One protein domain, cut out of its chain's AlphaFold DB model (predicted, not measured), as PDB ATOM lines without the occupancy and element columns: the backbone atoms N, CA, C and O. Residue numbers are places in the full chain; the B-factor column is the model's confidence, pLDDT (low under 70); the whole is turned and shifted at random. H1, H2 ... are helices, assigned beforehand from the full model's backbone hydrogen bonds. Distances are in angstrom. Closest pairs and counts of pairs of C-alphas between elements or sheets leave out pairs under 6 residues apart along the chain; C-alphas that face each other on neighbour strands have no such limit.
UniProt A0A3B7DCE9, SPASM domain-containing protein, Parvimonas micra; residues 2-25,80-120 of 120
ATOM      1  N   TYR A   2     -37.828 -16.906  35.324       44.50
ATOM      2  CA  TYR A   2     -37.688 -16.745  33.860       44.50
ATOM      3  C   TYR A   2     -38.606 -15.619  33.343       44.50
ATOM      4  O   TYR A   2     -38.167 -14.729  32.626       44.50
ATOM      5  N   PHE A   3     -39.825 -15.538  33.885       49.53
ATOM      6  CA  PHE A   3     -40.856 -14.582  33.464       49.53
ATOM      7  C   PHE A   3     -40.474 -13.091  33.504       49.53
ATOM      8  O   PHE A   3     -40.966 -12.328  32.680       49.53
ATOM      9  N   ALA A   4     -39.614 -12.653  34.431       57.12
ATOM     10  CA  ALA A   4     -39.263 -11.233  34.546       57.12
ATOM     11  C   ALA A   4     -38.336 -10.760  33.413       57.12
ATOM     12  O   ALA A   4     -38.515  -9.663  32.888       57.12
ATOM     13  N   TYR A   5     -37.369 -11.591  33.015       59.75
ATOM     14  CA  TYR A   5     -36.399 -11.229  31.982       59.75
ATOM     15  C   TYR A   5     -36.958 -11.414  30.576       59.75
ATOM     16  O   TYR A   5     -36.694 -10.572  29.724       59.75
ATOM     17  N   ASP A   6     -37.799 -12.428  30.361       58.56
ATOM     18  CA  ASP A   6     -38.512 -12.597  29.093       58.56
ATOM     19  C   ASP A   6     -39.447 -11.403  28.853       58.56
ATOM     20  O   ASP A   6     -39.429 -10.788  27.790       58.56
ATOM     21  N   TYR A   7     -40.195 -10.970  29.874       62.34
ATOM     22  CA  TYR A   7     -41.052  -9.790  29.758       62.34
ATOM     23  C   TYR A   7     -40.262  -8.511  29.420       62.34
ATOM     24  O   TYR A   7     -40.710  -7.728  28.584       62.34
ATOM     25  N   LEU A   8     -39.073  -8.325  30.009       64.44
ATOM     26  CA  LEU A   8     -38.158  -7.222  29.679       64.44
ATOM     27  C   LEU A   8     -37.527  -7.355  28.284       64.44
ATOM     28  O   LEU A   8     -37.228  -6.343  27.659       64.44
ATOM     29  N   ALA A   9     -37.311  -8.575  27.788       61.00
ATOM     30  CA  ALA A   9     -36.750  -8.820  26.461       61.00
ATOM     31  C   ALA A   9     -37.772  -8.551  25.349       61.00
ATOM     32  O   ALA A   9     -37.415  -8.041  24.287       61.00
ATOM     33  N   TYR A  10     -39.043  -8.879  25.590       62.00
ATOM     34  CA  TYR A  10     -40.103  -8.786  24.585       62.00
ATOM     35  C   TYR A  10     -40.848  -7.444  24.574       62.00
ATOM     36  O   TYR A  10     -41.492  -7.128  23.576       62.00
ATOM     37  N   ASN A  11     -40.725  -6.620  25.619       63.34
ATOM     38  CA  ASN A  11     -41.360  -5.302  25.698       63.34
ATOM     39  C   ASN A  11     -40.301  -4.187  25.762       63.34
ATOM     40  O   ASN A  11     -39.313  -4.318  26.479       63.34
ATOM     41  N   ASP A  12     -40.516  -3.062  25.069       64.19
ATOM     42  CA  ASP A  12     -39.642  -1.873  25.136       64.19
ATOM     43  C   ASP A  12     -39.844  -1.110  26.458       64.19
ATOM     44  O   ASP A  12     -40.352   0.014  26.515       64.19
ATOM     45  N   ILE A  13     -39.475  -1.751  27.565       65.44
ATOM     46  CA  ILE A  13     -39.639  -1.206  28.908       65.44
ATOM     47  C   ILE A  13     -38.503  -0.228  29.178       65.44
ATOM     48  O   ILE A  13     -37.323  -0.580  29.172       65.44
ATOM     49  N   LYS A  14     -38.861   1.025  29.469       68.31
ATOM     50  CA  LYS A  14     -37.905   2.021  29.959       68.31
ATOM     51  C   LYS A  14     -37.444   1.627  31.361       68.31
ATOM     52  O   LYS A  14     -38.178   1.798  32.330       68.31
ATOM     53  N   VAL A  15     -36.219   1.123  31.462       71.88
ATOM     54  CA  VAL A  15     -35.602   0.749  32.740       71.88
ATOM     55  C   VAL A  15     -34.868   1.951  33.337       71.88
ATOM     56  O   VAL A  15     -34.023   2.565  32.677       71.88
ATOM     57  N   SER A  16     -35.191   2.302  34.585       80.06
ATOM     58  CA  SER A  16     -34.515   3.382  35.319       80.06
ATOM     59  C   SER A  16     -33.056   3.028  35.636       80.06
ATOM     60  O   SER A  16     -32.676   1.861  35.639       80.06
ATOM     61  N   ASN A  17     -32.219   4.023  35.942       77.88
ATOM     62  CA  ASN A  17     -30.807   3.772  36.261       77.88
ATOM     63  C   ASN A  17     -30.617   2.881  37.498       77.88
ATOM     64  O   ASN A  17     -29.708   2.063  37.502       77.88
ATOM     65  N   ILE A  18     -31.487   2.996  38.506       79.00
ATOM     66  CA  ILE A  18     -31.455   2.130  39.696       79.00
ATOM     67  C   ILE A  18     -31.762   0.685  39.301       79.00
ATOM     68  O   ILE A  18     -30.989  -0.214  39.602       79.00
ATOM     69  N   GLN A  19     -32.820   0.472  38.522       76.69
ATOM     70  CA  GLN A  19     -33.182  -0.863  38.051       76.69
ATOM     71  C   GLN A  19     -32.088  -1.495  37.178       76.69
ATOM     72  O   GLN A  19     -31.879  -2.699  37.237       76.69
ATOM     73  N   LYS A  20     -31.341  -0.706  36.394       74.44
ATOM     74  CA  LYS A  20     -30.182  -1.224  35.640       74.44
ATOM     75  C   LYS A  20     -29.067  -1.759  36.545       74.44
ATOM     76  O   LYS A  20     -28.316  -2.613  36.095       74.44
ATOM     77  N   LEU A  21     -28.942  -1.235  37.767       76.56
ATOM     78  CA  LEU A  21     -27.974  -1.698  38.768       76.56
ATOM     79  C   LEU A  21     -28.496  -2.905  39.555       76.56
ATOM     80  O   LEU A  21     -27.706  -3.755  39.952       76.56
ATOM     81  N   GLU A  22     -29.808  -2.970  39.788       78.88
ATOM     82  CA  GLU A  22     -30.459  -4.075  40.503       78.88
ATOM     83  C   GLU A  22     -30.623  -5.328  39.636       78.88
ATOM     84  O   GLU A  22     -30.550  -6.448  40.139       78.88
ATOM     85  N   TYR A  23     -30.845  -5.163  38.331       79.81
ATOM     86  CA  TYR A  23     -30.943  -6.280  37.399       79.81
ATOM     87  C   TYR A  23     -29.560  -6.751  36.934       79.81
ATOM     88  O   TYR A  23     -28.638  -5.964  36.738       79.81
ATOM     89  N   GLY A  24     -29.427  -8.056  36.686       84.88
ATOM     90  CA  GLY A  24     -28.202  -8.648  36.150       84.88
ATOM     91  C   GLY A  24     -27.160  -9.006  37.211       84.88
ATOM     92  O   GLY A  24     -27.466  -9.644  38.216       84.88
ATOM     93  N   CYS A  25     -25.894  -8.694  36.925       87.75
ATOM     94  CA  CYS A  25     -24.775  -9.047  37.792       87.75
ATOM     95  C   CYS A  25     -24.592  -8.006  38.904       87.75
ATOM     96  O   CYS A  25     -24.179  -6.880  38.649       87.75
ATOM     97  N   LYS A  80     -18.781  -6.945  24.002       90.94
ATOM     98  CA  LYS A  80     -18.556  -6.505  22.619       90.94
ATOM     99  C   LYS A  80     -18.834  -7.636  21.618       90.94
ATOM    100  O   LYS A  80     -18.464  -7.559  20.450       90.94
ATOM    101  N   ASP A  81     -19.392  -8.748  22.090       91.62
ATOM    102  CA  ASP A  81     -19.888  -9.830  21.251       91.62
ATOM    103  C   ASP A  81     -21.076  -9.303  20.422       91.62
ATOM    104  O   ASP A  81     -22.033  -8.788  21.011       91.62
ATOM    105  N   PRO A  82     -21.069  -9.449  19.082       90.12
ATOM    106  CA  PRO A  82     -22.111  -8.889  18.219       90.12
ATOM    107  C   PRO A  82     -23.539  -9.340  18.561       90.12
ATOM    108  O   PRO A  82     -24.499  -8.611  18.299       90.12
ATOM    109  N   CYS A  83     -23.704 -10.531  19.144       88.50
ATOM    110  CA  CYS A  83     -25.009 -10.994  19.610       88.50
ATOM    111  C   CYS A  83     -25.473 -10.193  20.835       88.50
ATOM    112  O   CYS A  83     -26.637  -9.802  20.927       88.50
ATOM    113  N   CYS A  84     -24.556  -9.901  21.758       90.38
ATOM    114  CA  CYS A  84     -24.853  -9.113  22.949       90.38
ATOM    115  C   CYS A  84     -25.067  -7.634  22.624       90.38
ATOM    116  O   CYS A  84     -25.932  -7.016  23.236       90.38
ATOM    117  N   ASP A  85     -24.334  -7.071  21.665       85.38
ATOM    118  CA  ASP A  85     -24.470  -5.658  21.283       85.38
ATOM    119  C   ASP A  85     -25.876  -5.324  20.766       85.38
ATOM    120  O   ASP A  85     -26.410  -4.254  21.052       85.38
ATOM    121  N   ASN A  86     -26.515  -6.272  20.073       84.38
ATOM    122  CA  ASN A  86     -27.882  -6.129  19.567       84.38
ATOM    123  C   ASN A  86     -28.955  -6.644  20.543       84.38
ATOM    124  O   ASN A  86     -30.153  -6.557  20.265       84.38
ATOM    125  N   CYS A  87     -28.552  -7.197  21.689       86.69
ATOM    126  CA  CYS A  87     -29.478  -7.764  22.658       86.69
ATOM    127  C   CYS A  87     -30.153  -6.655  23.468       86.69
ATOM    128  O   CYS A  87     -29.493  -5.857  24.137       86.69
ATOM    129  N   LYS A  88     -31.489  -6.668  23.516       84.00
ATOM    130  CA  LYS A  88     -32.263  -5.727  24.340       84.00
ATOM    131  C   LYS A  88     -31.879  -5.784  25.817       84.00
ATOM    132  O   LYS A  88     -31.978  -4.775  26.490       84.00
ATOM    133  N   LEU A  89     -31.383  -6.917  26.322       85.31
ATOM    134  CA  LEU A  89     -30.990  -7.085  27.728       85.31
ATOM    135  C   LEU A  89     -29.542  -6.657  28.029       85.31
ATOM    136  O   LEU A  89     -29.086  -6.758  29.173       85.31
ATOM    137  N   THR A  90     -28.790  -6.194  27.025       86.94
ATOM    138  CA  THR A  90     -27.346  -5.933  27.148       86.94
ATOM    139  C   THR A  90     -27.004  -4.932  28.248       86.94
ATOM    140  O   THR A  90     -25.993  -5.076  28.934       86.94
ATOM    141  N   PHE A  91     -27.898  -3.973  28.506       80.31
ATOM    142  CA  PHE A  91     -27.667  -2.891  29.457       80.31
ATOM    143  C   PHE A  91     -27.503  -3.345  30.919       80.31
ATOM    144  O   PHE A  91     -26.895  -2.604  31.689       80.31
ATOM    145  N   PHE A  92     -27.978  -4.543  31.288       82.94
ATOM    146  CA  PHE A  92     -27.736  -5.152  32.607       82.94
ATOM    147  C   PHE A  92     -27.040  -6.519  32.530       82.94
ATOM    148  O   PHE A  92     -26.241  -6.859  33.403       82.94
ATOM    149  N   CYS A  93     -27.300  -7.310  31.483       88.94
ATOM    150  CA  CYS A  93     -26.749  -8.659  31.349       88.94
ATOM    151  C   CYS A  93     -25.260  -8.646  30.969       88.94
ATOM    152  O   CYS A  93     -24.502  -9.485  31.449       88.94
ATOM    153  N   ASN A  94     -24.841  -7.710  30.104       90.06
ATOM    154  CA  ASN A  94     -23.470  -7.594  29.584       90.06
ATOM    155  C   ASN A  94     -22.874  -8.956  29.144       90.06
ATOM    156  O   ASN A  94     -21.702  -9.264  29.385       90.06
ATOM    157  N   GLY A  95     -23.703  -9.776  28.487       91.94
ATOM    158  CA  GLY A  95     -23.365 -11.087  27.929       91.94
ATOM    159  C   GLY A  95     -23.262 -12.246  28.917       91.94
ATOM    160  O   GLY A  95     -22.596 -13.230  28.611       91.94
ATOM    161  N   GLY A  96     -23.915 -12.158  30.075       92.12
ATOM    162  CA  GLY A  96     -24.083 -13.268  31.014       92.12
ATOM    163  C   GLY A  96     -23.091 -13.241  32.173       92.12
ATOM    164  O   GLY A  96     -22.439 -12.230  32.431       92.12
ATOM    165  N   CYS A  97     -22.985 -14.353  32.905       92.56
ATOM    166  CA  CYS A  97     -22.200 -14.401  34.138       92.56
ATOM    167  C   CYS A  97     -20.700 -14.237  33.840       92.56
ATOM    168  O   CYS A  97     -20.125 -15.085  33.147       92.56
ATOM    169  N   PRO A  98     -20.025 -13.216  34.404       92.19
ATOM    170  CA  PRO A  98     -18.590 -13.041  34.204       92.19
ATOM    171  C   PRO A  98     -17.777 -14.246  34.697       92.19
ATOM    172  O   PRO A  98     -16.870 -14.694  34.002       92.19
ATOM    173  N   ALA A  99     -18.142 -14.831  35.844       91.69
ATOM    174  CA  ALA A  99     -17.446 -15.991  36.404       91.69
ATOM    175  C   ALA A  99     -17.499 -17.221  35.481       91.69
ATOM    176  O   ALA A  99     -16.487 -17.897  35.290       91.69
ATOM    177  N   GLU A 100     -18.656 -17.496  34.870       92.81
ATOM    178  CA  GLU A 100     -18.789 -18.625  33.941       92.81
ATOM    179  C   GLU A 100     -18.066 -18.361  32.625       92.81
ATOM    180  O   GLU A 100     -17.387 -19.252  32.126       92.81
ATOM    181  N   ARG A 101     -18.102 -17.127  32.109       92.75
ATOM    182  CA  ARG A 101     -17.320 -16.746  30.923       92.75
ATOM    183  C   ARG A 101     -15.824 -16.936  31.144       92.75
ATOM    184  O   ARG A 101     -15.152 -17.505  30.287       92.75
ATOM    185  N   ILE A 102     -15.311 -16.531  32.306       91.56
ATOM    186  CA  ILE A 102     -13.900 -16.727  32.671       91.56
ATOM    187  C   ILE A 102     -13.565 -18.218  32.714       91.56
ATOM    188  O   ILE A 102     -12.544 -18.640  32.175       91.56
ATOM    189  N   LYS A 103     -14.442 -19.035  33.304       91.31
ATOM    190  CA  LYS A 103     -14.276 -20.490  33.380       91.31
ATOM    191  C   LYS A 103     -14.310 -21.164  32.003       91.31
ATOM    192  O   LYS A 103     -13.452 -21.999  31.724       91.31
ATOM    193  N   GLN A 104     -15.267 -20.801  31.148       90.69
ATOM    194  CA  GLN A 104     -15.426 -21.324  29.785       90.69
ATOM    195  C   GLN A 104     -14.221 -20.956  28.908       90.69
ATOM    196  O   GLN A 104     -13.674 -21.802  28.203       90.69
ATOM    197  N   GLN A 105     -13.771 -19.703  28.986       88.06
ATOM    198  CA  GLN A 105     -12.752 -19.153  28.090       88.06
ATOM    199  C   GLN A 105     -11.329 -19.272  28.638       88.06
ATOM    200  O   GLN A 105     -10.370 -19.028  27.909       88.06
ATOM    201  N   LYS A 106     -11.181 -19.631  29.919       89.31
ATOM    202  CA  LYS A 106      -9.897 -19.740  30.627       89.31
ATOM    203  C   LYS A 106      -9.067 -18.448  30.547       89.31
ATOM    204  O   LYS A 106      -7.843 -18.493  30.456       89.31
ATOM    205  N   THR A 107      -9.735 -17.294  30.571       89.12
ATOM    206  CA  THR A 107      -9.116 -15.963  30.490       89.12
ATOM    207  C   THR A 107      -9.940 -14.925  31.246       89.12
ATOM    208  O   THR A 107     -11.153 -15.068  31.373       89.12
ATOM    209  N   LEU A 108      -9.284 -13.864  31.722       86.12
ATOM    210  CA  LEU A 108      -9.947 -12.690  32.298       86.12
ATOM    211  C   LEU A 108     -10.457 -11.722  31.217       86.12
ATOM    212  O   LEU A 108     -11.328 -10.902  31.486       86.12
ATOM    213  N   ASN A 109      -9.966 -11.843  29.981       88.69
ATOM    214  CA  ASN A 109     -10.369 -10.997  28.858       88.69
ATOM    215  C   ASN A 109     -11.669 -11.506  28.231       88.69
ATOM    216  O   ASN A 109     -11.674 -12.042  27.124       88.69
ATOM    217  N   ILE A 110     -12.774 -11.354  28.955       91.25
ATOM    218  CA  ILE A 110     -14.057 -11.940  28.559       91.25
ATOM    219  C   ILE A 110     -14.883 -11.065  27.616       91.25
ATOM    220  O   ILE A 110     -15.881 -11.548  27.089       91.25
ATOM    221  N   GLU A 111     -14.508  -9.802  27.387       90.94
ATOM    222  CA  GLU A 111     -15.324  -8.773  26.710       90.94
ATOM    223  C   GLU A 111     -15.922  -9.202  25.364       90.94
ATOM    224  O   GLU A 111     -17.037  -8.811  25.064       90.94
ATOM    225  N   ASN A 112     -15.236 -10.038  24.583       90.00
ATOM    226  CA  ASN A 112     -15.641 -10.395  23.215       90.00
ATOM    227  C   ASN A 112     -16.391 -11.732  23.118       90.00
ATOM    228  O   ASN A 112     -16.336 -12.406  22.089       90.00
ATOM    229  N   ARG A 113     -16.988 -12.187  24.217       88.75
ATOM    230  CA  ARG A 113     -17.622 -13.503  24.294       88.75
ATOM    231  C   ARG A 113     -18.819 -13.477  25.225       88.75
ATOM    232  O   ARG A 113     -18.733 -12.948  26.338       88.75
ATOM    233  N   ARG A 114     -19.908 -14.105  24.798       91.94
ATOM    234  CA  ARG A 114     -21.088 -14.371  25.629       91.94
ATOM    235  C   ARG A 114     -20.930 -15.629  26.488       91.94
ATOM    236  O   ARG A 114     -20.082 -16.471  26.223       91.94
ATOM    237  N   ASP A 115     -21.742 -15.721  27.532       93.31
ATOM    238  CA  ASP A 115     -21.943 -16.935  28.325       93.31
ATOM    239  C   ASP A 115     -22.727 -17.966  27.499       93.31
ATOM    240  O   ASP A 115     -23.829 -17.668  27.032       93.31
ATOM    241  N   ASP A 116     -22.185 -19.178  27.351       91.50
ATOM    242  CA  ASP A 116     -22.780 -20.250  26.533       91.50
ATOM    243  C   ASP A 116     -24.172 -20.701  27.012       91.50
ATOM    244  O   ASP A 116     -24.896 -21.386  26.293       91.50
ATOM    245  N   ARG A 117     -24.578 -20.320  28.229       90.19
ATOM    246  CA  ARG A 117     -25.915 -20.617  28.764       90.19
ATOM    247  C   ARG A 117     -26.999 -19.692  28.208       90.19
ATOM    248  O   ARG A 117     -28.178 -19.999  28.377       90.19
ATOM    249  N   CYS A 118     -26.631 -18.574  27.577       89.50
ATOM    250  CA  CYS A 118     -27.584 -17.681  26.920       89.50
ATOM    251  C   CYS A 118     -28.339 -18.436  25.816       89.50
ATOM    252  O   CYS A 118     -27.717 -19.017  24.932       89.50
ATOM    253  N   GLN A 119     -29.673 -18.427  25.879       84.25
ATOM    254  CA  GLN A 119     -30.548 -19.099  24.903       84.25
ATOM    255  C   GLN A 119     -31.078 -18.151  23.811       84.25
ATOM    256  O   GLN A 119     -31.855 -18.579  22.961       84.25
ATOM    257  N   PHE A 120     -30.674 -16.878  23.859       74.62
ATOM    258  CA  PHE A 120     -31.011 -15.840  22.884       74.62
ATOM    259  C   PHE A 120     -29.863 -15.594  21.897       74.62
ATOM    260  O   PHE A 120     -28.678 -15.823  22.263       74.62
TER     261      PHE A 120
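AT A GLANCE: This is residues 2 to 25 and 80 to 120 of the 120 residues of the protein "SPASM domain-containing protein" of Parvimonas micra (UniProt A0A3B7DCE9). Five short helices are strung along a chain made largely of loops, with H1 near one end of an elongated body, H5 near the other and little H4 nearest the middle. H2 and H3 lie on different sides of H4, and after H5 a long stretch without a named element, residues 106 to 120, folds back from the H5 end. The printed part has 65 residues with five named helices, H1 to H5 in order, and no named strand; the class is all helix, though under half of the residues, 30, are in named elements. The whole is compact, with a radius of gyration of the C-alphas of 12.2 A, and spans 35 by 22 by 20 A.

HOW THE PARTS SIT: H1, residues 3 to 10, and H5, residues 98 to 105, are the longest helices and are apart; neither touches another helix. H4, residues 90 to 93, and H2, residues 17 to 22, only just touch, with 3 pairs of C-alphas within 8 A, the closest being those of Phe 92 and Lys 20, 5.5 A apart. H3, residues 82 to 85, is close to H4 but not clearly touching; their closest C-alphas, of Cys 84 and Thr 90, are 5.8 A apart. In H1, H2 and H5 every O i to N i+4 pair is within hydrogen-bond range; H3 and H4 are too short for such a pair.

IN THESE COORDINATES: H1 begins at C-alpha 3 (-40.856, -14.582, 33.464) and measures 10.6 A from first to last C-alpha. H5 measures 10.4 A and ends at C-alpha 105 (-12.752, -19.153, 28.090). H2 measures 8.9 A, H3 and H4 5.0 A each.

THE WHOLE: The C-alphas farthest apart, of Lys 14 and Lys 106, are 35.5 A apart. Residues 26 to 79 are not printed, and C-alphas 25 and 80 are 16.6 A apart across this cut. Of the links printed whole, H3 to H4 and H4 to H5 are tight and H1 to H2 is short. Mean pLDDT of the printed part is 81.4; residues 2 to 14 are under 70.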